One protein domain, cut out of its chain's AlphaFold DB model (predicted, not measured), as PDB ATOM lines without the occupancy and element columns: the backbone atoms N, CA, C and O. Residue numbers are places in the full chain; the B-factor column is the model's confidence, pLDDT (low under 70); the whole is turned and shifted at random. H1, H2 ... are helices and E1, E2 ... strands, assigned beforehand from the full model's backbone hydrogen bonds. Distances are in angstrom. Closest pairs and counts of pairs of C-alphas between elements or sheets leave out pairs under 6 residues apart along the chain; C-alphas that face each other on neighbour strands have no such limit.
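AT A GLANCE: This is residues 25 to 231 of the 266 residues of an uncharacterized protein of Phialemoniopsis curvata (UniProt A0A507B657). With little regular structure, a long, twisted sheet, E5-E4-E8-E9, has a smaller one, E1-E2-E3-E7, over part of one face; hairpin E10-E11 sits at one end. Strands E1-E9, helices H1-H3, then strands E10-E11 hold 77 of 207 printed residues: mostly strand, sheets antiparallel. The whole is compact, radius of gyration of the C-alphas 17.7 A, spanning 56 by 36 by 32 A.

IN THESE COORDINATES: E1 spans residues 29-31 from C-alpha (170.551, 179.345, 111.792), E2 37-40, E3 49-52, E4 72-82, E5 87-92, E6 106-108, E7 121-124, E8 147-158, E9 161-172 over 35.5 A, H1 186-189, H2 196-199, H3 201-204, E10 220-222, E11 228-230 to C-alpha (152.229, 176.239, 96.395).

HOW THE PARTS SIT: Meander E1-E2-E3, antiparallel neighbours in turn, has N 30 and O 38 within hydrogen-bond range, 2.9 A; hairpin E8 and E9 has N 150 and O 169, 2.8 A. H1 and H3 stand at the long sheet's level; H2 is on neither four-stranded sheet. E6 pairs with no named strand. The helices are too short for O i to N i+4 pairs.

THE WHOLE: The printed part has no cut. Link E7 to E8 is long, 22 residues. pLDDT is under 70 at residues 41-48, 181 and 226-231.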
ATOM      1  N   ILE A  25     170.426 172.857 113.569       88.38
ATOM      2  CA  ILE A  25     171.230 173.988 113.102       88.38
ATOM      3  C   ILE A  25     171.642 173.750 111.656       88.38
ATOM      4  O   ILE A  25     172.157 172.683 111.322       88.38
ATOM      5  N   SER A  26     171.471 174.753 110.801       88.94
ATOM      6  CA  SER A  26     172.043 174.740 109.455       88.94
ATOM      7  C   SER A  26     172.454 176.143 109.035       88.94
ATOM      8  O   SER A  26     171.730 177.096 109.289       88.94
ATOM      9  N   ASN A  27     173.636 176.281 108.429       85.25
ATOM     10  CA  ASN A  27     174.199 177.568 107.998       85.25
ATOM     11  C   ASN A  27     174.230 178.657 109.092       85.25
ATOM     12  O   ASN A  27     174.116 179.840 108.797       85.25
ATOM     13  N   GLY A  28     174.385 178.261 110.360       82.81
ATOM     14  CA  GLY A  28     174.388 179.187 111.500       82.81
ATOM     15  C   GLY A  28     173.000 179.601 112.001       82.81
ATOM     16  O   GLY A  28     172.921 180.304 113.000       82.81
ATOM     17  N   GLN A  29     171.930 179.124 111.368       88.25
ATOM     18  CA  GLN A  29     170.551 179.345 111.792       88.25
ATOM     19  C   GLN A  29     170.053 178.199 112.664       88.25
ATOM     20  O   GLN A  29     170.372 177.033 112.406       88.25
ATOM     21  N   ILE A  30     169.228 178.517 113.659       90.19
ATOM     22  CA  ILE A  30     168.554 177.538 114.512       90.19
ATOM     23  C   ILE A  30     167.096 177.425 114.062       90.19
ATOM     24  O   ILE A  30     166.322 178.380 114.146       90.19
ATOM     25  N   PHE A  31     166.716 176.236 113.605       92.50
ATOM     26  CA  PHE A  31     165.351 175.930 113.195       92.50
ATOM     27  C   PHE A  31     164.506 175.617 114.421       92.50
ATOM     28  O   PHE A  31     164.871 174.785 115.257       92.50
ATOM     29  N   THR A  32     163.373 176.303 114.526       93.19
ATOM     30  CA  THR A  32     162.416 176.096 115.608       93.19
ATOM     31  C   THR A  32     161.344 175.077 115.185       93.19
ATOM     32  O   THR A  32     161.225 174.753 114.002       93.19
ATOM     33  N   PRO A  33     160.508 174.580 116.113       92.88
ATOM     34  CA  PRO A  33     159.329 173.775 115.791       92.88
ATOM     35  C   PRO A  33     158.219 174.522 115.032       92.88
ATOM     36  O   PRO A  33     157.107 174.018 114.937       92.88
ATOM     37  N   GLY A  34     158.479 175.733 114.533       92.94
ATOM     38  CA  GLY A  34     157.519 176.602 113.863       92.94
ATOM     39  C   GLY A  34     158.151 177.355 112.685       92.94
ATOM     40  O   GLY A  34     159.276 177.058 112.285       92.94
ATOM     41  N   PRO A  35     157.428 178.318 112.093       93.06
ATOM     42  CA  PRO A  35     157.865 179.029 110.892       93.06
ATOM     43  C   PRO A  35     158.977 180.058 111.131       93.06
ATOM     44  O   PRO A  35     159.578 180.516 110.161       93.06
ATOM     45  N   ALA A  36     159.248 180.447 112.377       93.88
ATOM     46  CA  ALA A  36     160.361 181.328 112.686       93.88
ATOM     47  C   ALA A  36     161.685 180.557 112.700       93.88
ATOM     48  O   ALA A  36     161.792 179.477 113.288       93.88
ATOM     49  N   VAL A  37     162.714 181.147 112.107       93.06
ATOM     50  CA  VAL A  37     164.089 180.650 112.144       93.06
ATOM     51  C   VAL A  37     164.937 181.674 112.890       93.06
ATOM     52  O   VAL A  37     164.846 182.874 112.643       93.06
ATOM     53  N   LEU A  38     165.721 181.211 113.859       90.88
ATOM     54  CA  LEU A  38     166.562 182.079 114.672       90.88
ATOM     55  C   LEU A  38     167.926 182.241 114.003       90.88
ATOM     56  O   LEU A  38     168.738 181.316 114.011       90.88
ATOM     57  N   ASP A  39     168.166 183.427 113.449       85.12
ATOM     58  CA  ASP A  39     169.403 183.773 112.739       85.12
ATOM     59  C   ASP A  39     170.526 184.208 113.693       85.12
ATOM     60  O   ASP A  39     171.709 184.083 113.382       85.12
ATOM     61  N   ALA A  40     170.161 184.758 114.856       77.50
ATOM     62  CA  ALA A  40     171.086 185.307 115.844       77.50
ATOM     63  C   ALA A  40     170.534 185.118 117.272       77.50
ATOM     64  O   ALA A  40     169.318 185.103 117.457       77.50
ATOM     65  N   PRO A  41     171.395 185.005 118.300       60.59
ATOM     66  CA  PRO A  41     172.585 185.838 118.475       60.59
ATOM     67  C   PRO A  41     173.798 185.403 117.645       60.59
ATOM     68  O   PRO A  41     174.191 184.240 117.655       60.59
ATOM     69  N   GLN A  42     174.448 186.375 116.996       43.28
ATOM     70  CA  GLN A  42     175.813 186.219 116.500       43.28
ATOM     71  C   GLN A  42     176.746 186.257 117.725       43.28
ATOM     72  O   GLN A  42     176.647 187.210 118.513       43.28
ATOM     73  N   PRO A  43     177.634 185.266 117.940       34.78
ATOM     74  CA  PRO A  43     178.565 185.287 119.063       34.78
ATOM     75  C   PRO A  43     179.331 186.620 119.128       34.78
ATOM     76  O   PRO A  43     180.001 186.997 118.172       34.78
ATOM     77  N   GLY A  44     179.219 187.343 120.249       32.28
ATOM     78  CA  GLY A  44     179.981 188.574 120.502       32.28
ATOM     79  C   GLY A  44     179.309 189.904 120.137       32.28
ATOM     80  O   GLY A  44     179.956 190.941 120.272       32.28
ATOM     81  N   THR A  45     178.035 189.930 119.732       38.03
ATOM     82  CA  THR A  45     177.311 191.206 119.557       38.03
ATOM     83  C   THR A  45     176.595 191.629 120.849       38.03
ATOM     84  O   THR A  45     175.970 190.786 121.496       38.03
ATOM     85  N   PRO A  46     176.696 192.904 121.284       38.88
ATOM     86  CA  PRO A  46     176.279 193.285 122.631       38.88
ATOM     87  C   PRO A  46     174.793 193.082 122.922       38.88
ATOM     88  O   PRO A  46     174.476 192.665 124.029       38.88
ATOM     89  N   MET A  47     173.880 193.386 121.991       53.69
ATOM     90  CA  MET A  47     172.432 193.341 122.239       53.69
ATOM     91  C   MET A  47     171.668 193.267 120.908       53.69
ATOM     92  O   MET A  47     171.605 194.265 120.195       53.69
ATOM     93  N   GLY A  48     171.102 192.106 120.569       59.69
ATOM     94  CA  GLY A  48     170.214 191.951 119.412       59.69
ATOM     95  C   GLY A  48     170.136 190.508 118.915       59.69
ATOM     96  O   GLY A  48     171.155 189.898 118.602       59.69
ATOM     97  N   GLY A  49     168.922 189.960 118.871       74.88
ATOM     98  CA  GLY A  49     168.612 188.726 118.143       74.88
ATOM     99  C   GLY A  49     167.950 189.059 116.808       74.88
ATOM    100  O   GLY A  49     167.444 190.166 116.632       74.88
ATOM    101  N   ALA A  50     167.935 188.111 115.878       85.94
ATOM    102  CA  ALA A  50     167.246 188.251 114.602       85.94
ATOM    103  C   ALA A  50     166.431 186.987 114.331       85.94
ATOM    104  O   ALA A  50     166.904 185.874 114.578       85.94
ATOM    105  N   LEU A  51     165.197 187.182 113.875       90.81
ATOM    106  CA  LEU A  51     164.273 186.113 113.509       90.81
ATOM    107  C   LEU A  51     163.878 186.262 112.046       90.81
ATOM    108  O   LEU A  51     163.290 187.278 111.681       90.81
ATOM    109  N   ASP A  52     164.112 185.239 111.236       91.75
ATOM    110  CA  ASP A  52     163.442 185.099 109.947       91.75
ATOM    111  C   ASP A  52     162.021 184.568 110.190       91.75
ATOM    112  O   ASP A  52     161.831 183.498 110.767       91.75
ATOM    113  N   VAL A  53     161.009 185.326 109.764       91.69
ATOM    114  CA  VAL A  53     159.579 185.012 109.920       91.69
ATOM    115  C   VAL A  53     158.919 184.584 108.602       91.69
ATOM    116  O   VAL A  53     157.712 184.750 108.418       91.69
ATOM    117  N   SER A  54     159.703 184.043 107.667       89.00
ATOM    118  CA  SER A  54     159.256 183.612 106.335       89.00
ATOM    119  C   SER A  54     159.259 182.099 106.119       89.00
ATOM    120  O   SER A  54     159.150 181.650 104.978       89.00
ATOM    121  N   ALA A  55     159.378 181.287 107.177       90.00
ATOM    122  CA  ALA A  55     159.488 179.830 107.057       90.00
ATOM    123  C   ALA A  55     160.613 179.418 106.090       90.00
ATOM    124  O   ALA A  55     160.405 178.601 105.190       90.00
ATOM    125  N   ASN A  56     161.790 180.039 106.252       88.69
ATOM    126  CA  ASN A  56     162.944 179.867 105.367       88.69
ATOM    127  C   ASN A  56     162.596 180.187 103.894       88.69
ATOM    128  O   ASN A  56     162.843 179.398 102.978       88.69
ATOM    129  N   GLY A  57     161.920 181.320 103.678       86.81
ATOM    130  CA  GLY A  57     161.485 181.814 102.370       86.81
ATOM    131  C   GLY A  57     160.250 181.136 101.761       86.81
ATOM    132  O   GLY A  57     159.886 181.470 100.632       86.81
ATOM    133  N   LYS A  58     159.598 180.193 102.455       88.50
ATOM    134  CA  LYS A  58     158.424 179.461 101.936       88.50
ATOM    135  C   LYS A  58     157.076 180.119 102.246       88.50
ATOM    136  O   LYS A  58     156.081 179.800 101.598       88.50
ATOM    137  N   LEU A  59     157.009 181.003 103.241       90.19
ATOM    138  CA  LEU A  59     155.784 181.683 103.655       90.19
ATOM    139  C   LEU A  59     155.897 183.193 103.381       90.19
ATOM    140  O   LEU A  59     156.761 183.852 103.962       90.19
ATOM    141  N   PRO A  60     155.021 183.764 102.534       89.12
ATOM    142  CA  PRO A  60     154.964 185.206 102.316       89.12
ATOM    143  C   PRO A  60     154.628 185.981 103.595       89.12
ATOM    144  O   PRO A  60     153.981 185.462 104.510       89.12
ATOM    145  N   LEU A  61     155.014 187.256 103.636       88.69
ATOM    146  CA  LEU A  61     154.730 188.118 104.783       88.69
ATOM    147  C   LEU A  61     153.220 188.365 104.944       88.69
ATOM    148  O   LEU A  61     152.496 188.385 103.946       88.69
ATOM    149  N   PRO A  62     152.721 188.629 106.168       87.19
ATOM    150  CA  PRO A  62     151.288 188.804 106.421       87.19
ATOM    151  C   PRO A  62     150.584 189.832 105.523       87.19
ATOM    152  O   PRO A  62     149.437 189.619 105.140       87.19
ATOM    153  N   GLU A  63     151.267 190.919 105.153       86.88
ATOM    154  CA  GLU A  63     150.751 191.970 104.259       86.88
ATOM    155  C   GLU A  63     150.561 191.510 102.801       86.88
ATOM    156  O   GLU A  63     149.806 192.113 102.043       86.88
ATOM    157  N   GLN A  64     151.219 190.417 102.414       87.06
ATOM    158  CA  GLN A  64     151.143 189.816 101.082       87.06
ATOM    159  C   GLN A  64     150.087 188.708 101.008       87.06
ATOM    160  O   GLN A  64     149.805 188.209  99.916       87.06
ATOM    161  N   LEU A  65     149.504 188.313 102.143       89.25
ATOM    162  CA  LEU A  65     148.561 187.205 102.252       89.25
ATOM    163  C   LEU A  65     147.115 187.697 102.310       89.25
ATOM    164  O   LEU A  65     146.780 188.638 103.032       89.25
ATOM    165  N   ALA A  66     146.225 186.990 101.618       90.38
ATOM    166  CA  ALA A  66     144.792 187.162 101.797       90.38
ATOM    167  C   ALA A  66     144.394 186.810 103.246       90.38
ATOM    168  O   ALA A  66     145.013 185.924 103.852       90.38
ATOM    169  N   PRO A  67     143.370 187.469 103.823       88.19
ATOM    170  CA  PRO A  67     142.905 187.191 105.186       88.19
ATOM    171  C   PRO A  67     142.591 185.711 105.449       88.19
ATOM    172  O   PRO A  67     142.830 185.223 106.549       88.19
ATOM    173  N   ASP A  68     142.115 184.997 104.428       90.62
ATOM    174  CA  ASP A  68     141.743 183.581 104.452       90.62
ATOM    175  C   ASP A  68     142.859 182.633 103.975       90.62
ATOM    176  O   ASP A  68     142.593 181.466 103.699       90.62
ATOM    177  N   SER A  69     144.109 183.107 103.878       93.19
ATOM    178  CA  SER A  69     145.245 182.258 103.496       93.19
ATOM    179  C   SER A  69     145.364 181.027 104.412       93.19
ATOM    180  O   SER A  69     145.330 181.180 105.640       93.19
ATOM    181  N   PRO A  70     145.543 179.816 103.846       94.12
ATOM    182  CA  PRO A  70     145.618 178.581 104.621       94.12
ATOM    183  C   PRO A  70     146.877 178.488 105.484       94.12
ATOM    184  O   PRO A  70     146.862 177.747 106.461       94.12
ATOM    185  N   SER A  71     147.926 179.260 105.189       95.00
ATOM    186  CA  SER A  71     149.086 179.426 106.070       95.00
ATOM    187  C   SER A  71     149.341 180.898 106.381       95.00
ATOM    188  O   SER A  71     149.156 181.757 105.511       95.00
ATOM    189  N   ARG A  72     149.736 181.187 107.628       93.94
ATOM    190  CA  ARG A  72     149.982 182.538 108.162       93.94
ATOM    191  C   ARG A  72     150.613 182.465 109.550       93.94
ATOM    192  O   ARG A  72     150.188 181.660 110.368       93.94
ATOM    193  N   ILE A  73     151.518 183.384 109.871       94.19
ATOM    194  CA  ILE A  73     151.945 183.626 111.259       94.19
ATOM    195  C   ILE A  73     151.020 184.674 111.882       94.19
ATOM    196  O   ILE A  73     150.879 185.768 111.335       94.19
ATOM    197  N   TRP A  74     150.369 184.342 112.999       92.25
ATOM    198  CA  TRP A  74     149.485 185.265 113.716       92.25
ATOM    199  C   TRP A  74     150.278 186.203 114.609       92.25
ATOM    200  O   TRP A  74     150.096 187.416 114.551       92.25
ATOM    201  N   ASN A  75     151.150 185.634 115.438       93.62
ATOM    202  CA  ASN A  75     152.087 186.383 116.256       93.62
ATOM    203  C   ASN A  75     153.257 185.499 116.691       93.62
ATOM    204  O   ASN A  75     153.189 184.267 116.684       93.62
ATOM    205  N   ILE A  76     154.327 186.175 117.095       95.06
ATOM    206  CA  ILE A  76     155.448 185.586 117.812       95.06
ATOM    207  C   ILE A  76     155.607 186.409 119.084       95.06
ATOM    208  O   ILE A  76     155.637 187.638 119.035       95.06
ATOM    209  N   THR A  77     155.678 185.727 120.220       95.38
ATOM    210  CA  THR A  77     155.948 186.337 121.524       95.38
ATOM    211  C   THR A  77     157.244 185.777 122.082       95.38
ATOM    212  O   THR A  77     157.640 184.650 121.774       95.38
ATOM    213  N   MET A  78     157.942 186.595 122.862       95.06
ATOM    214  CA  MET A  78     159.261 186.279 123.388       95.06
ATOM    215  C   MET A  78     159.353 186.658 124.862       95.06
ATOM    216  O   MET A  78     158.963 187.761 125.256       95.06
ATOM    217  N   PHE A  79     159.921 185.761 125.661       95.44
ATOM    218  CA  PHE A  79     160.099 185.950 127.100       95.44
ATOM    219  C   PHE A  79     161.502 185.540 127.520       95.44
ATOM    220  O   PHE A  79     162.022 184.537 127.040       95.44
ATOM    221  N   LEU A  80     162.101 186.288 128.438       95.62
ATOM    222  CA  LEU A  80     163.331 185.900 129.112       95.62
ATOM    223  C   LEU A  80     162.963 185.312 130.471       95.62
ATOM    224  O   LEU A  80     162.459 186.041 131.321       95.62
ATOM    225  N   TYR A  81     163.238 184.034 130.713       96.06
ATOM    226  CA  TYR A  81     162.871 183.415 131.985       96.06
ATOM    227  C   TYR A  81     163.979 182.556 132.597       96.06
ATOM    228  O   TYR A  81     164.838 182.023 131.897       96.06
ATOM    229  N   SER A  82     163.965 182.425 133.922       95.38
ATOM    230  CA  SER A  82     164.841 181.533 134.673       95.38
ATOM    231  C   SER A  82     164.155 181.059 135.944       95.38
ATOM    232  O   SER A  82     163.782 181.851 136.808       95.38
ATOM    233  N   TYR A  83     164.049 179.739 136.091       94.19
ATOM    234  CA  TYR A  83     163.582 179.127 137.333       94.19
ATOM    235  C   TYR A  83     164.569 179.316 138.493       94.19
ATOM    236  O   TYR A  83     164.164 179.217 139.644       94.19
ATOM    237  N   GLN A  84     165.850 179.585 138.207       92.38
ATOM    238  CA  GLN A  84     166.869 179.778 139.244       92.38
ATOM    239  C   GLN A  84     166.736 181.151 139.904       92.38
ATOM    240  O   GLN A  84     166.796 181.251 141.122       92.38
ATOM    241  N   THR A  85     166.526 182.196 139.101       92.62
ATOM    242  CA  THR A  85     166.357 183.569 139.603       92.62
ATOM    243  C   THR A  85     164.895 183.914 139.898       92.62
ATOM    244  O   THR A  85     164.602 184.967 140.462       92.62
ATOM    245  N   GLY A  86     163.956 183.051 139.491       94.06
ATOM    246  CA  GLY A  86     162.516 183.283 139.615       94.06
ATOM    247  C   GLY A  86     161.991 184.395 138.702       94.06
ATOM    248  O   GLY A  86     160.904 184.917 138.940       94.06
ATOM    249  N   LYS A  87     162.755 184.797 137.680       95.38
ATOM    250  CA  LYS A  87     162.364 185.862 136.751       95.38
ATOM    251  C   LYS A  87     161.681 185.294 135.515       95.38
ATOM    252  O   LYS A  87     162.140 184.312 134.942       95.38
ATOM    253  N   ASN A  88     160.634 185.974 135.064       96.62
ATOM    254  CA  ASN A  88     159.989 185.775 133.769       96.62
ATOM    255  C   ASN A  88     159.637 187.153 133.203       96.62
ATOM    256  O   ASN A  88     158.699 187.789 133.674       96.62
ATOM    257  N   LEU A  89     160.419 187.643 132.249       95.75
ATOM    258  CA  LEU A  89     160.383 189.020 131.770       95.75
ATOM    259  C   LEU A  89     159.904 189.067 130.319       95.75
ATOM    260  O   LEU A  89     160.354 188.294 129.471       95.75
ATOM    261  N   THR A  90     159.003 189.996 130.023       94.81
ATOM    262  CA  THR A  90     158.497 190.224 128.668       94.81
ATOM    263  C   THR A  90     159.575 190.845 127.782       94.81
ATOM    264  O   THR A  90     160.046 191.945 128.062       94.81
ATOM    265  N   ILE A  91     159.902 190.179 126.671       92.62
ATOM    266  CA  ILE A  91     160.645 190.781 125.551       92.62
ATOM    267  C   ILE A  91     159.631 191.339 124.544       92.62
ATOM    268  O   ILE A  91     159.661 192.519 124.190       92.62
ATOM    269  N   SER A  92     158.691 190.492 124.116       91.75
ATOM    270  CA  SER A  92     157.578 190.828 123.226       91.75
ATOM    271  C   SER A  92     156.340 190.017 123.605       91.75
ATOM    272  O   SER A  92     156.408 188.802 123.761       91.75
ATOM    273  N   ASN A  93     155.194 190.682 123.711       86.06
ATOM    274  CA  ASN A  93     153.892 190.082 124.014       86.06
ATOM    275  C   ASN A  93     152.863 190.294 122.884       86.06
ATOM    276  O   ASN A  93     151.667 190.120 123.106       86.06
ATOM    277  N   GLY A  94     153.299 190.716 121.691       79.88
ATOM    278  CA  GLY A  94     152.402 190.964 120.558       79.88
ATOM    279  C   GLY A  94     151.547 192.235 120.658       79.88
ATOM    280  O   GLY A  94     150.677 192.438 119.813       79.88
ATOM    281  N   THR A  95     151.761 193.095 121.663       78.50
ATOM    282  CA  THR A  95     151.049 194.383 121.791       78.50
ATOM    283  C   THR A  95     151.872 195.552 121.240       78.50
ATOM    284  O   THR A  95     152.866 195.351 120.548       78.50
ATOM    285  N   VAL A  96     151.461 196.797 121.493       76.31
ATOM    286  CA  VAL A  96     152.234 197.981 121.080       76.31
ATOM    287  C   VAL A  96     153.589 197.982 121.792       76.31
ATOM    288  O   VAL A  96     153.663 197.649 122.975       76.31
ATOM    289  N   ALA A  97     154.652 198.329 121.065       79.31
ATOM    290  CA  ALA A  97     155.981 198.473 121.644       79.31
ATOM    291  C   ALA A  97     155.978 199.586 122.700       79.31
ATOM    292  O   ALA A  97     155.477 200.684 122.445       79.31
ATOM    293  N   ALA A  98     156.546 199.314 123.872       79.75
ATOM    294  CA  ALA A  98     156.821 200.349 124.854       79.75
ATOM    295  C   ALA A  98     158.186 200.971 124.520       79.75
ATOM    296  O   ALA A  98     159.199 200.258 124.571       79.75
ATOM    297  N   PRO A  99     158.243 202.267 124.160       75.25
ATOM    298  CA  PRO A  99     159.509 202.912 123.846       75.25
ATOM    299  C   PRO A  99     160.426 202.885 125.071       75.25
ATOM    300  O   PRO A  99     159.968 203.037 126.205       75.25
ATOM    301  N   SER A 100     161.727 202.704 124.847       72.56
ATOM    302  CA  SER A 100     162.733 203.071 125.846       72.56
ATOM    303  C   SER A 100     163.231 204.491 125.564       72.56
ATOM    304  O   SER A 100     162.970 205.046 124.496       72.56
ATOM    305  N   LEU A 101     163.943 205.108 126.509       73.94
ATOM    306  CA  LEU A 101     164.530 206.433 126.268       73.94
ATOM    307  C   LEU A 101     165.828 206.368 125.444       73.94
ATOM    308  O   LEU A 101     166.334 207.412 125.038       73.94
ATOM    309  N   ASP A 102     166.357 205.168 125.169       73.62
ATOM    310  CA  ASP A 102     167.325 204.976 124.089       73.62
ATOM    311  C   ASP A 102     166.548 204.747 122.780       73.62
ATOM    312  O   ASP A 102     165.845 203.740 122.664       73.62
ATOM    313  N   PRO A 103     166.667 205.629 121.771       74.31
ATOM    314  CA  PRO A 103     165.910 205.512 120.525       74.31
ATOM    315  C   PRO A 103     166.247 204.253 119.710       74.31
ATOM    316  O   PRO A 103     165.559 203.966 118.731       74.31
ATOM    317  N   LYS A 104     167.305 203.512 120.069       76.12
ATOM    318  CA  LYS A 104     167.686 202.256 119.410       76.12
ATOM    319  C   LYS A 104     166.985 201.027 119.983       76.12
ATOM    320  O   LYS A 104     166.988 199.992 119.324       76.12
ATOM    321  N   PHE A 105     166.420 201.118 121.187       79.19
ATOM    322  CA  PHE A 105     165.876 199.968 121.905       79.19
ATOM    323  C   PHE A 105     164.474 200.241 122.442       79.19
ATOM    324  O   PHE A 105     164.096 201.374 122.739       79.19
ATOM    325  N   ASN A 106     163.711 199.170 122.628       78.69
ATOM    326  CA  ASN A 106     162.388 199.224 123.232       78.69
ATOM    327  C   ASN A 106     162.384 198.522 124.591       78.69
ATOM    328  O   ASN A 106     163.053 197.502 124.776       78.69
ATOM    329  N   ALA A 107     161.599 199.049 125.535       78.75
ATOM    330  CA  ALA A 107     161.347 198.386 126.812       78.75
ATOM    331  C   ALA A 107     160.554 197.085 126.593       78.75
ATOM    332  O   ALA A 107     160.880 196.052 127.172       78.75
ATOM    333  N   THR A 108     159.584 197.117 125.673       82.69
ATOM    334  CA  THR A 108     158.977 195.924 125.069       82.69
ATOM    335  C   THR A 108     158.950 196.085 123.556       82.69
ATOM    336  O   THR A 108     158.577 197.128 123.027       82.69
ATOM    337  N   VAL A 109     159.349 195.041 122.840       82.00
ATOM    338  CA  VAL A 109     159.577 195.065 121.386       82.00
ATOM    339  C   VAL A 109     158.268 195.152 120.573       82.00
ATOM    340  O   VAL A 109     158.283 195.492 119.392       82.00
ATOM    341  N   GLY A 110     157.117 194.925 121.212       86.38
ATOM    342  CA  GLY A 110     155.800 194.952 120.575       86.38
ATOM    343  C   GLY A 110     155.579 193.798 119.592       86.38
ATOM    344  O   GLY A 110     156.257 192.774 119.677       86.38
ATOM    345  N   ASP A 111     154.621 193.928 118.673       90.06
ATOM    346  CA  ASP A 111     154.317 192.907 117.659       90.06
ATOM    347  C   ASP A 111     155.486 192.697 116.677       90.06
ATOM    348  O   ASP A 111     155.759 193.537 115.815       90.06
ATOM    349  N   ILE A 112     156.162 191.547 116.793       90.62
ATOM    350  CA  ILE A 112     157.294 191.143 115.941       90.62
ATOM    351  C   ILE A 112     156.914 191.134 114.462       90.62
ATOM    352  O   ILE A 112     157.709 191.547 113.617       90.62
ATOM    353  N   MET A 113     155.681 190.754 114.136       90.38
ATOM    354  CA  MET A 113     155.249 190.648 112.744       90.38
ATOM    355  C   MET A 113     155.034 192.014 112.079       90.38
ATOM    356  O   MET A 113     154.986 192.083 110.851       90.38
ATOM    357  N   ARG A 114     154.937 193.099 112.861       87.56
ATOM    358  CA  ARG A 114     154.794 194.479 112.356       87.56
ATOM    359  C   ARG A 114     156.097 195.261 112.320       87.56
ATOM    360  O   ARG A 114     156.128 196.351 111.751       87.56
ATOM    361  N   GLN A 115     157.155 194.744 112.935       84.19
ATOM    362  CA  GLN A 115     158.468 195.367 112.833       84.19
ATOM    363  C   GLN A 115     158.977 195.260 111.405       84.19
ATOM    364  O   GLN A 115     158.711 194.270 110.734       84.19
ATOM    365  N   GLU A 116     159.706 196.277 110.952       86.62
ATOM    366  CA  GLU A 116     160.401 196.270 109.658       86.62
ATOM    367  C   GLU A 116     159.491 195.784 108.504       86.62
ATOM    368  O   GLU A 116     159.698 194.683 107.979       86.62
ATOM    369  N   PRO A 117     158.431 196.546 108.149       86.94
ATOM    370  CA  PRO A 117     157.498 196.164 107.085       86.94
ATOM    371  C   PRO A 117     158.235 195.797 105.789       86.94
ATOM    372  O   PRO A 117     159.215 196.448 105.426       86.94
ATOM    373  N   GLY A 118     157.801 194.733 105.113       85.56
ATOM    374  CA  GLY A 118     158.475 194.187 103.931       85.56
ATOM    375  C   GLY A 118     159.719 193.322 104.185       85.56
ATOM    376  O   GLY A 118     160.150 192.637 103.259       85.56
ATOM    377  N   SER A 119     160.289 193.295 105.398       89.25
ATOM    378  CA  SER A 119     161.445 192.438 105.725       89.25
ATOM    379  C   SER A 119     161.016 191.051 106.211       89.25
ATOM    380  O   SER A 119     160.101 190.944 107.027       89.25
ATOM    381  N   THR A 120     161.691 189.986 105.773       91.25
ATOM    382  CA  THR A 120     161.528 188.637 106.348       91.25
ATOM    383  C   THR A 120     162.309 188.460 107.641       91.25
ATOM    384  O   THR A 120     161.873 187.713 108.505       91.25
ATOM    385  N   VAL A 121     163.406 189.195 107.809       91.62
ATOM    386  CA  VAL A 121     164.217 189.201 109.030       91.62
ATOM    387  C   VAL A 121     163.740 190.327 109.939       91.62
ATOM    388  O   VAL A 121     163.597 191.460 109.477       91.62
ATOM    389  N   LYS A 122     163.479 190.009 111.208       89.75
ATOM    390  CA  LYS A 122     163.042 190.942 112.251       89.75
ATOM    391  C   LYS A 122     164.119 191.087 113.316       89.75
ATOM    392  O   LYS A 122     164.475 190.099 113.965       89.75
ATOM    393  N   HIS A 123     164.607 192.305 113.530       89.25
ATOM    394  CA  HIS A 123     165.575 192.590 114.593       89.25
ATOM    395  C   HIS A 123     164.898 192.763 115.959       89.25
ATOM    396  O   HIS A 123     164.018 193.599 116.144       89.25
ATOM    397  N   ILE A 124     165.354 192.011 116.960       87.88
ATOM    398  CA  ILE A 124     164.847 192.069 118.334       87.88
ATOM    399  C   ILE A 124     165.663 193.085 119.139       87.88
ATOM    400  O   ILE A 124     166.623 192.741 119.834       87.88
ATOM    401  N   ASN A 125     165.256 194.351 119.048       83.62
ATOM    402  CA  ASN A 125     165.892 195.481 119.733       83.62
ATOM    403  C   ASN A 125     165.318 195.693 121.142       83.62
ATOM    404  O   ASN A 125     164.672 196.702 121.432       83.62
ATOM    405  N   TRP A 126     165.529 194.717 122.024       88.19
ATOM    406  CA  TRP A 126     165.053 194.767 123.407       88.19
ATOM    407  C   TRP A 126     166.094 195.363 124.359       88.19
ATOM    408  O   TRP A 126     167.262 194.968 124.353       88.19
ATOM    409  N   GLN A 127     165.665 196.296 125.209       87.94
ATOM    410  CA  GLN A 127     166.510 196.888 126.238       87.94
ATOM    411  C   GLN A 127     166.582 195.970 127.464       87.94
ATOM    412  O   GLN A 127     165.573 195.768 128.139       87.94
ATOM    413  N   TRP A 128     167.779 195.490 127.834       89.56
ATOM    414  CA  TRP A 128     167.924 194.745 129.093       89.56
ATOM    415  C   TRP A 128     167.454 195.588 130.295       89.56
ATOM    416  O   TRP A 128     167.877 196.748 130.424       89.56
ATOM    417  N   PRO A 129     166.647 195.019 131.200       92.00
ATOM    418  CA  PRO A 129     166.122 195.729 132.355       92.00
ATOM    419  C   PRO A 129     167.176 195.956 133.440       92.00
ATOM    420  O   PRO A 129     168.231 195.315 133.478       92.00
ATOM    421  N   GLY A 130     166.876 196.893 134.341       91.88
ATOM    422  CA  GLY A 130     167.813 197.390 135.348       91.88
ATOM    423  C   GLY A 130     168.377 196.314 136.280       91.88
ATOM    424  O   GLY A 130     169.559 196.370 136.606       91.88
ATOM    425  N   CYS A 131     167.588 195.302 136.654       92.81
ATOM    426  CA  CYS A 131     168.054 194.258 137.576       92.81
ATOM    427  C   CYS A 131     169.146 193.354 136.975       92.81
ATOM    428  O   CYS A 131     169.921 192.739 137.699       92.81
ATOM    429  N   LEU A 132     169.270 193.318 135.643       93.38
ATOM    430  CA  LEU A 132     170.301 192.541 134.953       93.38
ATOM    431  C   LEU A 132     171.597 193.331 134.726       93.38
ATOM    432  O   LEU A 132     172.559 192.780 134.190       93.38
ATOM    433  N   VAL A 133     171.666 194.601 135.138       92.50
ATOM    434  CA  VAL A 133     172.879 195.431 135.052       92.50
ATOM    435  C   VAL A 133     174.026 194.808 135.847       92.50
ATOM    436  O   VAL A 133     173.859 194.327 136.965       92.50
ATOM    437  N   GLY A 134     175.224 194.828 135.269       90.88
ATOM    438  CA  GLY A 134     176.421 194.264 135.887       90.88
ATOM    439  C   GLY A 134     177.380 193.670 134.865       90.88
ATOM    440  O   GLY A 134     177.172 193.771 133.658       90.88
ATOM    441  N   ASN A 135     178.437 193.034 135.355       91.62
ATOM    442  CA  ASN A 135     179.417 192.339 134.530       91.62
ATOM    443  C   ASN A 135     179.872 191.062 135.240       91.62
ATOM    444  O   ASN A 135     180.099 191.080 136.451       91.62
ATOM    445  N   GLY A 136     180.019 189.982 134.479       87.38
ATOM    446  CA  GLY A 136     180.484 188.693 134.964       87.38
ATOM    447  C   GLY A 136     179.378 187.775 135.480       87.38
ATOM    448  O   GLY A 136     178.184 187.977 135.228       87.38
ATOM    449  N   GLN A 137     179.840 186.728 136.163       89.94
ATOM    450  CA  GLN A 137     179.045 185.637 136.724       89.94
ATOM    451  C   GLN A 137     178.132 186.106 137.874       89.94
ATOM    452  O   GLN A 137     178.383 187.166 138.457       89.94
ATOM    453  N   PRO A 138     177.092 185.322 138.220       88.00
ATOM    454  CA  PRO A 138     176.278 185.566 139.409       88.00
ATOM    455  C   PRO A 138     177.169 185.685 140.650       88.00
ATOM    456  O   PRO A 138     178.077 184.876 140.841       88.00
ATOM    457  N   LYS A 139     176.939 186.709 141.476       84.62
ATOM    458  CA  LYS A 139     177.773 186.970 142.664       84.62
ATOM    459  C   LYS A 139     177.400 186.080 143.849       84.62
ATOM    460  O   LYS A 139     178.273 185.666 144.604       84.62
ATOM    461  N   ASP A 140     176.110 185.805 143.994       87.00
ATOM    462  CA  ASP A 140     175.508 185.013 145.061       87.00
ATOM    463  C   ASP A 140     174.136 184.479 144.606       87.00
ATOM    464  O   ASP A 140     173.704 184.716 143.474       87.00
ATOM    465  N   ALA A 141     173.452 183.746 145.488       83.44
ATOM    466  CA  ALA A 141     172.147 183.143 145.215       83.44
ATOM    467  C   ALA A 141     171.004 184.160 145.016       83.44
ATOM    468  O   ALA A 141     169.958 183.790 144.495       83.44
ATOM    469  N   GLY A 142     171.185 185.418 145.429       87.00
ATOM    470  CA  GLY A 142     170.236 186.508 145.197       87.00
ATOM    471  C   GLY A 142     170.497 187.269 143.896       87.00
ATOM    472  O   GLY A 142     169.821 188.258 143.622       87.00
ATOM    473  N   SER A 143     171.482 186.852 143.096       91.56
ATOM    474  CA  SER A 143     171.796 187.518 141.840       91.56
ATOM    475  C   SER A 143     170.695 187.299 140.802       91.56
ATOM    476  O   SER A 143     170.372 186.171 140.445       91.56
ATOM    477  N   ASP A 144     170.203 188.393 140.222       94.06
ATOM    478  CA  ASP A 144     169.297 188.336 139.071       94.06
ATOM    479  C   ASP A 144     170.013 187.899 137.780       94.06
ATOM    480  O   ASP A 144     169.377 187.667 136.760       94.06
ATOM    481  N   ARG A 145     171.342 187.772 137.778       92.94
ATOM    482  CA  ARG A 145     172.126 187.342 136.610       92.94
ATOM    483  C   ARG A 145     172.359 185.835 136.654       92.94
ATOM    484  O   ARG A 145     172.324 185.234 137.720       92.94
ATOM    485  N   GLY A 146     172.637 185.224 135.503       91.19
ATOM    486  CA  GLY A 146     172.935 183.791 135.421       91.19
ATOM    487  C   GLY A 146     172.348 183.117 134.194       91.19
ATOM    488  O   GLY A 146     172.312 183.710 133.116       91.19
ATOM    489  N   VAL A 147     171.916 181.867 134.360       91.44
ATOM    490  CA  VAL A 147     171.349 181.052 133.282       91.44
ATOM    491  C   VAL A 147     169.880 181.400 133.083       91.44
ATOM    492  O   VAL A 147     169.093 181.389 134.031       91.44
ATOM    493  N   TYR A 148     169.527 181.674 131.835       93.12
ATOM    494  CA  TYR A 148     168.184 182.020 131.395       93.12
ATOM    495  C   TYR A 148     167.832 181.254 130.127       93.12
ATOM    496  O   TYR A 148     168.712 180.792 129.406       93.12
ATOM    497  N   ASN A 149     166.544 181.195 129.823       92.94
ATOM    498  CA  ASN A 149     166.032 180.788 128.528       92.94
ATOM    499  C   ASN A 149     165.317 181.972 127.870       92.94
ATOM    500  O   ASN A 149     164.513 182.656 128.509       92.94
ATOM    501  N   ILE A 150     165.579 182.187 126.583       93.06
ATOM    502  CA  ILE A 150     164.709 182.983 125.720       93.06
ATOM    503  C   ILE A 150     163.648 182.031 125.168       93.06
ATOM    504  O   ILE A 150     163.962 181.164 124.357       93.06
ATOM    505  N   SER A 151     162.407 182.187 125.619       94.31
ATOM    506  CA  SER A 151     161.259 181.416 125.142       94.31
ATOM    507  C   SER A 151     160.641 182.103 123.935       94.31
ATOM    508  O   SER A 151     160.113 183.206 124.065       94.31
ATOM    509  N   ILE A 152     160.704 181.456 122.776       94.62
ATOM    510  CA  ILE A 152     160.086 181.883 121.520       94.62
ATOM    511  C   ILE A 152     158.786 181.103 121.357       94.62
ATOM    512  O   ILE A 152     158.787 179.882 121.198       94.62
ATOM    513  N   ARG A 153     157.663 181.814 121.404       95.50
ATOM    514  CA  ARG A 153     156.320 181.237 121.348       95.50
ATOM    515  C   ARG A 153     155.628 181.709 120.087       95.50
ATOM    516  O   ARG A 153     155.480 182.911 119.876       95.50
ATOM    517  N   GLN A 154     155.223 180.768 119.249       95.94
ATOM    518  CA  GLN A 154     154.719 181.058 117.908       95.94
ATOM    519  C   GLN A 154     153.278 180.588 117.808       95.94
ATOM    520  O   GLN A 154     153.002 179.429 118.106       95.94
ATOM    521  N   ASN A 155     152.387 181.472 117.367       95.44
ATOM    522  CA  ASN A 155     151.017 181.137 117.003       95.44
ATOM    523  C   ASN A 155     150.867 181.319 115.493       95.44
ATOM    524  O   ASN A 155     151.057 182.422 114.970       95.44
ATOM    525  N   PHE A 156     150.559 180.243 114.780       95.19
ATOM    526  CA  PHE A 156     150.494 180.254 113.325       95.19
ATOM    527  C   PHE A 156     149.497 179.229 112.812       95.19
ATOM    528  O   PHE A 156     149.156 178.258 113.479       95.19
ATOM    529  N   ARG A 157     149.054 179.447 111.582       95.44
ATOM    530  CA  ARG A 157     148.323 178.478 110.788       95.44
ATOM    531  C   ARG A 157     149.240 177.912 109.717       95.44
ATOM    532  O   ARG A 157     149.967 178.670 109.072       95.44
ATOM    533  N   LEU A 158     149.163 176.607 109.502       94.50
ATOM    534  CA  LEU A 158     149.838 175.906 108.421       94.50
ATOM    535  C   LEU A 158     148.838 174.976 107.728       94.50
ATOM    536  O   LEU A 158     148.253 174.103 108.367       94.50
ATOM    537  N   ASN A 159     148.625 175.180 106.428       94.06
ATOM    538  CA  ASN A 159     147.741 174.371 105.574       94.06
ATOM    539  C   ASN A 159     146.359 174.101 106.207       94.06
ATOM    540  O   ASN A 159     145.873 172.971 106.260       94.06
ATOM    541  N   GLY A 160     145.745 175.151 106.759       94.00
ATOM    542  CA  GLY A 160     144.415 175.103 107.370       94.00
ATOM    543  C   GLY A 160     144.373 174.617 108.823       94.00
ATOM    544  O   GLY A 160     143.287 174.580 109.400       94.00
ATOM    545  N   ARG A 161     145.512 174.265 109.435       94.56
ATOM    546  CA  ARG A 161     145.595 173.835 110.840       94.56
ATOM    547  C   ARG A 161     146.291 174.886 111.689       94.56
ATOM    548  O   ARG A 161     147.334 175.399 111.300       94.56
ATOM    549  N   ASP A 162     145.703 175.208 112.834       95.81
ATOM    550  CA  ASP A 162     146.298 176.134 113.796       95.81
ATOM    551  C   ASP A 162     147.285 175.387 114.705       95.81
ATOM    552  O   ASP A 162     147.028 174.266 115.150       95.81
ATOM    553  N   HIS A 163     148.427 176.018 114.960       95.81
ATOM    554  CA  HIS A 163     149.550 175.479 115.709       95.81
ATOM    555  C   HIS A 163     150.050 176.503 116.727       95.81
ATOM    556  O   HIS A 163     150.065 177.713 116.479       95.81
ATOM    557  N   TYR A 164     150.520 175.990 117.860       95.75
ATOM    558  CA  TYR A 164     151.218 176.767 118.870       95.75
ATOM    559  C   TYR A 164     152.464 176.015 119.318       95.75
ATOM    560  O   TYR A 164     152.358 174.861 119.712       95.75
ATOM    561  N   THR A 165     153.625 176.665 119.274       96.56
ATOM    562  CA  THR A 165     154.920 176.035 119.590       96.56
ATOM    563  C   THR A 165     155.683 176.864 120.607       96.56
ATOM    564  O   THR A 165     155.584 178.094 120.579       96.56
ATOM    565  N   VAL A 166     156.493 176.213 121.442       95.69
ATOM    566  CA  VAL A 166     157.338 176.854 122.460       95.69
ATOM    567  C   VAL A 166     158.776 176.390 122.285       95.69
ATOM    568  O   VAL A 166     159.076 175.216 122.472       95.69
ATOM    569  N   PHE A 167     159.686 177.298 121.962       93.62
ATOM    570  CA  PHE A 167     161.089 176.971 121.747       93.62
ATOM    571  C   PHE A 167     161.990 177.784 122.667       93.62
ATOM    572  O   PHE A 167     161.993 179.009 122.604       93.62
ATOM    573  N   ASP A 168     162.765 177.099 123.502       92.81
ATOM    574  CA  ASP A 168     163.613 177.741 124.499       92.81
ATOM    575  C   ASP A 168     165.086 177.719 124.079       92.81
ATOM    576  O   ASP A 168     165.668 176.661 123.823       92.81
ATOM    577  N   VAL A 169     165.696 178.903 124.047       89.94
ATOM    578  CA  VAL A 169     167.116 179.103 123.745       89.94
ATOM    579  C   VAL A 169     167.860 179.410 125.045       89.94
ATOM    580  O   VAL A 169     167.620 180.468 125.633       89.94
ATOM    581  N   PRO A 170     168.773 178.542 125.505       90.44
ATOM    582  CA  PRO A 170     169.535 178.758 126.716       90.44
ATOM    583  C   PRO A 170     170.565 179.854 126.466       90.44
ATOM    584  O   PRO A 170     171.296 179.849 125.474       90.44
ATOM    585  N   ILE A 171     170.649 180.787 127.398       88.44
ATOM    586  CA  ILE A 171     171.640 181.852 127.399       88.44
ATOM    587  C   ILE A 171     172.233 182.009 128.797       88.44
ATOM    588  O   ILE A 171     171.669 181.568 129.800       88.44
ATOM    589  N   SER A 172     173.368 182.697 128.864       90.31
ATOM    590  CA  SER A 172     173.964 183.120 130.123       90.31
ATOM    591  C   SER A 172     174.125 184.634 130.131       90.31
ATOM    592  O   SER A 172     174.788 185.211 129.267       90.31
ATOM    593  N   VAL A 173     173.505 185.293 131.105       90.75
ATOM    594  CA  VAL A 173     173.567 186.747 131.286       90.75
ATOM    595  C   VAL A 173     174.825 187.086 132.084       90.75
ATOM    596  O   VAL A 173     174.778 187.399 133.273       90.75
ATOM    597  N   THR A 174     175.979 186.974 131.424       88.62
ATOM    598  CA  THR A 174     177.302 187.195 132.038       88.62
ATOM    599  C   THR A 174     178.071 188.355 131.428       88.62
ATOM    600  O   THR A 174     178.948 188.910 132.084       88.62
ATOM    601  N   ASN A 175     177.727 188.766 130.209       86.88
ATOM    602  CA  ASN A 175     178.368 189.899 129.544       86.88
ATOM    603  C   ASN A 175     178.039 191.224 130.245       86.88
ATOM    604  O   ASN A 175     177.040 191.338 130.962       86.88
ATOM    605  N   GLU A 176     178.882 192.234 130.046       88.62
ATOM    606  CA  GLU A 176     178.660 193.563 130.608       88.62
ATOM    607  C   GLU A 176     177.338 194.157 130.099       88.62
ATOM    608  O   GLU A 176     177.142 194.373 128.905       88.62
ATOM    609  N   ILE A 177     176.442 194.467 131.033       88.50
ATOM    610  CA  ILE A 177     175.243 195.266 130.809       88.50
ATOM    611  C   ILE A 177     175.446 196.544 131.609       88.50
ATOM    612  O   ILE A 177     175.370 196.543 132.839       88.50
ATOM    613  N   ARG A 178     175.741 197.637 130.905       86.88
ATOM    614  CA  ARG A 178     176.019 198.935 131.531       86.88
ATOM    615  C   ARG A 178     174.785 199.508 132.200       86.88
ATOM    616  O   ARG A 178     173.697 199.459 131.626       86.88
ATOM    617  N   ALA A 179     174.971 200.115 133.367       84.50
ATOM    618  CA  ALA A 179     173.933 200.914 133.999       84.50
ATOM    619  C   ALA A 179     173.471 202.035 133.054       84.50
ATOM    620  O   ALA A 179     174.242 202.545 132.243       84.50
ATOM    621  N   GLY A 180     172.202 202.409 133.160       78.38
ATOM    622  CA  GLY A 180     171.624 203.515 132.411       78.38
ATOM    623  C   GLY A 180     170.378 204.002 133.129       78.38
ATOM    624  O   GLY A 180     169.626 203.185 133.657       78.38
ATOM    625  N   LEU A 181     170.170 205.317 133.146       67.25
ATOM    626  CA  LEU A 181     169.082 205.970 133.889       67.25
ATOM    627  C   LEU A 181     167.679 205.555 133.426       67.25
ATOM    628  O   LEU A 181     166.704 205.840 134.108       67.25
ATOM    629  N   PHE A 182     167.576 204.891 132.276       75.31
ATOM    630  CA  PHE A 182     166.321 204.685 131.564       75.31
ATOM    631  C   PHE A 182     166.087 203.238 131.128       75.31
ATOM    632  O   PHE A 182     165.407 202.972 130.136       75.31
ATOM    633  N   ARG A 183     166.696 202.288 131.840       85.25
ATOM    634  CA  ARG A 183     166.351 200.875 131.676       85.25
ATOM    635  C   ARG A 183     165.013 200.614 132.371       85.25
ATOM    636  O   ARG A 183     164.847 201.108 133.487       85.25
ATOM    637  N   PRO A 184     164.107 199.828 131.768       88.69
ATOM    638  CA  PRO A 184     162.879 199.431 132.447       88.69
ATOM    639  C   PRO A 184     163.211 198.673 133.731       88.69
ATOM    640  O   PRO A 184     164.240 197.979 133.820       88.69
ATOM    641  N   SER A 185     162.346 198.805 134.733       89.81
ATOM    642  CA  SER A 185     162.464 197.974 135.928       89.81
ATOM    643  C   SER A 185     162.096 196.526 135.585       89.81
ATOM    644  O   SER A 185     161.364 196.252 134.636       89.81
ATOM    645  N   CYS A 186     162.637 195.557 136.327       91.81
ATOM    646  CA  CYS A 186     162.267 194.159 136.088       91.81
ATOM    647  C   CYS A 186     160.810 193.884 136.466       91.81
ATOM    648  O   CYS A 186     160.182 193.051 135.822       91.81
ATOM    649  N   ASP A 187     160.266 194.620 137.437       91.69
ATOM    650  CA  ASP A 187     158.871 194.498 137.863       91.69
ATOM    651  C   ASP A 187     157.896 194.974 136.775       91.69
ATOM    652  O   ASP A 187     156.858 194.351 136.577       91.69
ATOM    653  N   GLU A 188     158.256 196.002 135.996       90.38
ATOM    654  CA  GLU A 188     157.474 196.445 134.826       90.38
ATOM    655  C   GLU A 188     157.366 195.378 133.732       90.38
ATOM    656  O   GLU A 188     156.386 195.344 132.989       90.38
ATOM    657  N   LEU A 189     158.382 194.522 133.608       93.00
ATOM    658  CA  LEU A 189     158.426 193.468 132.596       93.00
ATOM    659  C   LEU A 189     157.981 192.108 133.137       93.00
ATOM    660  O   LEU A 189     157.860 191.163 132.351       93.00
ATOM    661  N   ALA A 190     157.783 191.987 134.450       94.69
ATOM    662  CA  ALA A 190     157.570 190.720 135.120       94.69
ATOM    663  C   ALA A 190     156.222 190.094 134.754       94.69
ATOM    664  O   ALA A 190     155.176 190.738 134.730       94.69
ATOM    665  N   ASN A 191     156.257 188.786 134.538       94.50
ATOM    666  CA  ASN A 191     155.094 187.927 134.420       94.50
ATOM    667  C   ASN A 191     155.127 186.878 135.534       94.50
ATOM    668  O   ASN A 191     156.206 186.525 136.024       94.50
ATOM    669  N   PRO A 192     153.972 186.289 135.880       95.25
ATOM    670  CA  PRO A 192     153.942 185.082 136.690       95.25
ATOM    671  C   PRO A 192     154.823 183.981 136.086       95.25
ATOM    672  O   PRO A 192     154.857 183.783 134.865       95.25
ATOM    673  N   MET A 193     155.539 183.249 136.939       94.44
ATOM    674  CA  MET A 193     156.311 182.093 136.496       94.44
ATOM    675  C   MET A 193     155.360 180.916 136.256       94.44
ATOM    676  O   MET A 193     154.614 180.530 137.152       94.44
ATOM    677  N   MET A 194     155.381 180.360 135.047       92.44
ATOM    678  CA  MET A 194     154.644 179.139 134.714       92.44
ATOM    679  C   MET A 194     155.508 177.923 135.025       92.44
ATOM    680  O   MET A 194     156.714 177.977 134.799       92.44
ATOM    681  N   THR A 195     154.917 176.831 135.504       94.06
ATOM    682  CA  THR A 195     155.645 175.567 135.675       94.06
ATOM    683  C   THR A 195     155.848 174.861 134.327       94.06
ATOM    684  O   THR A 195     155.098 175.121 133.378       94.06
ATOM    685  N   PRO A 196     156.821 173.940 134.210       92.00
ATOM    686  CA  PRO A 196     157.000 173.139 132.999       92.00
ATOM    687  C   PRO A 196     155.726 172.403 132.555       92.00
ATOM    688  O   PRO A 196     155.458 172.313 131.359       92.00
ATOM    689  N   GLU A 197     154.916 171.940 133.506       93.25
ATOM    690  CA  GLU A 197     153.646 171.246 133.259       93.25
ATOM    691  C   GLU A 197     152.570 172.194 132.721       93.25
ATOM    692  O   GLU A 197     151.756 171.789 131.901       93.25
ATOM    693  N   GLN A 198     152.571 173.460 133.153       92.62
ATOM    694  CA  GLN A 198     151.655 174.473 132.622       92.62
ATOM    695  C   GLN A 198     152.021 174.901 131.196       92.62
ATOM    696  O   GLN A 198     151.139 175.294 130.436       92.62
ATOM    697  N   ILE A 199     153.310 174.871 130.843       91.75
ATOM    698  CA  ILE A 199     153.780 175.207 129.492       91.75
ATOM    699  C   ILE A 199     153.543 174.044 128.523       91.75
ATOM    700  O   ILE A 199     153.194 174.294 127.372       91.75
ATOM    701  N   ASP A 200     153.780 172.807 128.975       93.12
ATOM    702  CA  ASP A 200     153.709 171.575 128.175       93.12
ATOM    703  C   ASP A 200     154.366 171.722 126.788       93.12
ATOM    704  O   ASP A 200     153.775 171.496 125.728       93.12
ATOM    705  N   ALA A 201     155.633 172.151 126.795       91.62
ATOM    706  CA  ALA A 201     156.413 172.330 125.574       91.62
ATOM    707  C   ALA A 201     156.470 171.063 124.690       91.62
ATOM    708  O   ALA A 201     156.417 171.213 123.469       91.62
ATOM    709  N   PRO A 202     156.548 169.826 125.231       91.44
ATOM    710  CA  PRO A 202     156.466 168.619 124.411       91.44
ATOM    711  C   PRO A 202     155.165 168.516 123.607       91.44
ATOM    712  O   PRO A 202     155.233 168.228 122.413       91.44
ATOM    713  N   ALA A 203     154.004 168.787 124.216       92.56
ATOM    714  CA  ALA A 203     152.736 168.776 123.489       92.56
ATOM    715  C   ALA A 203     152.645 169.927 122.478       92.56
ATOM    716  O   ALA A 203     152.249 169.702 121.333       92.56
ATOM    717  N   ALA A 204     153.075 171.138 122.858       92.81
ATOM    718  CA  ALA A 204     153.116 172.290 121.952       92.81
ATOM    719  C   ALA A 204     153.993 172.014 120.713       92.81
ATOM    720  O   ALA A 204     153.660 172.379 119.589       92.81
ATOM    721  N   ASN A 205     155.100 171.297 120.893       93.44
ATOM    722  CA  ASN A 205     156.054 171.007 119.826       93.44
ATOM    723  C   ASN A 205     155.831 169.647 119.153       93.44
ATOM    724  O   ASN A 205     156.729 169.163 118.464       93.44
ATOM    725  N   ALA A 206     154.661 169.022 119.319       89.12
ATOM    726  CA  ALA A 206     154.378 167.695 118.767       89.12
ATOM    727  C   ALA A 206     154.504 167.622 117.231       89.12
ATOM    728  O   ALA A 206     154.744 166.546 116.687       89.12
ATOM    729  N   ALA A 207     154.381 168.757 116.531       84.81
ATOM    730  CA  ALA A 207     154.604 168.856 115.086       84.81
ATOM    731  C   ALA A 207     156.082 168.682 114.673       84.81
ATOM    732  O   ALA A 207     156.356 168.403 113.508       84.81
ATOM    733  N   GLY A 208     157.025 168.802 115.614       88.31
ATOM    734  CA  GLY A 208     158.458 168.697 115.353       88.31
ATOM    735  C   GLY A 208     159.052 169.924 114.657       88.31
ATOM    736  O   GLY A 208     158.405 170.958 114.510       88.31
ATOM    737  N   ILE A 209     160.324 169.811 114.268       89.75
ATOM    738  CA  ILE A 209     161.036 170.851 113.516       89.75
ATOM    739  C   ILE A 209     160.535 170.876 112.075       89.75
ATOM    740  O   ILE A 209     160.462 169.834 111.427       89.75
ATOM    741  N   MET A 210     160.249 172.074 111.571       88.44
ATOM    742  CA  MET A 210     159.818 172.309 110.194       88.44
ATOM    743  C   MET A 210     160.814 173.226 109.476       88.44
ATOM    744  O   MET A 210     161.591 173.941 110.108       88.44
ATOM    745  N   PHE A 211     160.797 173.205 108.142       90.69
ATOM    746  CA  PHE A 211     161.522 174.142 107.266       90.69
ATOM    747  C   PHE A 211     163.057 174.079 107.308       90.69
ATOM    748  O   PHE A 211     163.718 174.822 106.572       90.69
ATOM    749  N   ALA A 212     163.625 173.161 108.093       90.31
ATOM    750  CA  ALA A 212     165.044 172.829 108.066       90.31
ATOM    751  C   ALA A 212     165.481 172.332 106.672       90.31
ATOM    752  O   ALA A 212     164.667 171.789 105.921       90.31
ATOM    753  N   PRO A 213     166.758 172.472 106.282       87.56
ATOM    754  CA  PRO A 213     167.223 171.940 105.007       87.56
ATOM    755  C   PRO A 213     166.987 170.430 104.906       87.56
ATOM    756  O   PRO A 213     167.357 169.672 105.799       87.56
ATOM    757  N   GLY A 214     166.358 170.003 103.809       83.31
ATOM    758  CA  GLY A 214     165.916 168.619 103.611       83.31
ATOM    759  C   GLY A 214     164.507 168.316 104.131       83.31
ATOM    760  O   GLY A 214     163.986 167.243 103.837       83.31
ATOM    761  N   ASP A 215     163.864 169.250 104.836       86.06
ATOM    762  CA  ASP A 215     162.475 169.111 105.264       86.06
ATOM    763  C   ASP A 215     161.487 169.294 104.098       86.06
ATOM    764  O   ASP A 215     161.586 170.220 103.281       86.06
ATOM    765  N   ALA A 216     160.495 168.405 104.054       83.62
ATOM    766  CA  ALA A 216     159.514 168.324 102.979       83.62
ATOM    767  C   ALA A 216     158.227 169.118 103.259       83.62
ATOM    768  O   ALA A 216     157.294 169.033 102.453       83.62
ATOM    769  N   THR A 217     158.159 169.892 104.355       87.62
ATOM    770  CA  THR A 217     156.964 170.678 104.697       87.62
ATOM    771  C   THR A 217     156.589 171.598 103.539       87.62
ATOM    772  O   THR A 217     157.383 172.447 103.106       87.62
ATOM    773  N   GLN A 218     155.375 171.380 103.036       87.12
ATOM    774  CA  GLN A 218     154.733 172.152 101.980       87.12
ATOM    775  C   GLN A 218     153.972 173.314 102.605       87.12
ATOM    776  O   GLN A 218     153.371 173.152 103.671       87.12
ATOM    777  N   VAL A 219     153.961 174.462 101.932       89.94
ATOM    778  CA  VAL A 219     153.214 175.640 102.392       89.94
ATOM    779  C   VAL A 219     152.182 176.026 101.349       89.94
ATOM    780  O   VAL A 219     152.511 176.387 100.223       89.94
ATOM    781  N   GLU A 220     150.917 175.989 101.735       91.44
ATOM    782  CA  GLU A 220     149.823 176.558 100.963       91.44
ATOM    783  C   GLU A 220     149.647 178.015 101.382       91.44
ATOM    784  O   GLU A 220     149.487 178.317 102.569       91.44
ATOM    785  N   ALA A 221     149.673 178.932 100.417       89.06
ATOM    786  CA  ALA A 221     149.489 180.353 100.673       89.06
ATOM    787  C   ALA A 221     148.569 180.973  99.625       89.06
ATOM    788  O   ALA A 221     148.685 180.696  98.431       89.06
ATOM    789  N   LYS A 222     147.685 181.863 100.073       89.56
ATOM    790  CA  LYS A 222     146.841 182.667  99.188       89.56
ATOM    791  C   LYS A 222     147.314 184.108  99.236       89.56
ATOM    792  O   LYS A 222     147.294 184.734 100.296       89.56
ATOM    793  N   GLY A 223     147.748 184.638  98.098       84.50
ATOM    794  CA  GLY A 223     148.195 186.024  97.994       84.50
ATOM    795  C   GLY A 223     147.033 187.012  98.129       84.50
ATOM    796  O   GLY A 223     145.902 186.703  97.758       84.50
ATOM    797  N   ALA A 224     147.317 188.235  98.584       80.19
ATOM    798  CA  ALA A 224     146.326 189.305  98.761       80.19
ATOM    799  C   ALA A 224     145.536 189.636  97.475       80.19
ATOM    800  O   ALA A 224     144.394 190.076  97.540       80.19
ATOM    801  N   ASN A 225     146.110 189.346  96.303       75.12
ATOM    802  CA  ASN A 225     145.464 189.503  94.994       75.12
ATOM    803  C   ASN A 225     144.629 188.278  94.559       75.12
ATOM    804  O   ASN A 225     144.296 188.157  93.381       75.12
ATOM    805  N   GLY A 226     144.353 187.333  95.462       63.56
ATOM    806  CA  GLY A 226     143.556 186.131  95.188       63.56
ATOM    807  C   GLY A 226     144.260 185.058  94.352       63.56
ATOM    808  O   GLY A 226     143.596 184.152  93.863       63.56
ATOM    809  N   LYS A 227     145.584 185.153  94.165       64.50
ATOM    810  CA  LYS A 227     146.377 184.102  93.514       64.50
ATOM    811  C   LYS A 227     146.846 183.093  94.551       64.50
ATOM    812  O   LYS A 227     147.529 183.475  95.502       64.50
ATOM    813  N   ASP A 228     146.507 181.834  94.332       67.75
ATOM    814  CA  ASP A 228     147.007 180.724  95.134       67.75
ATOM    815  C   ASP A 228     148.460 180.421  94.757       67.75
ATOM    816  O   ASP A 228     148.846 180.521  93.590       67.75
ATOM    817  N   SER A 229     149.263 180.045  95.746       65.19
ATOM    818  CA  SER A 229     150.623 179.564  95.548       65.19
ATOM    819  C   SER A 229     150.878 178.301  96.353       65.19
ATOM    820  O   SER A 229     150.481 178.191  97.518       65.19
ATOM    821  N   LYS A 230     151.593 177.370  95.720       59.81
ATOM    822  CA  LYS A 230     152.229 176.239  96.395       59.81
ATOM    823  C   LYS A 230     153.679 176.623  96.692       59.81
ATOM    824  O   LYS A 230     154.393 177.085  95.805       59.81
ATOM    825  N   ASP A 231     154.089 176.468  97.945       60.16
ATOM    826  CA  ASP A 231     155.401 176.841  98.491       60.16
ATOM    827  C   ASP A 231     155.719 178.345  98.491       60.16
ATOM    828  O   ASP A 231     156.886 178.732  98.502       60.16
TER     829      ASP A 231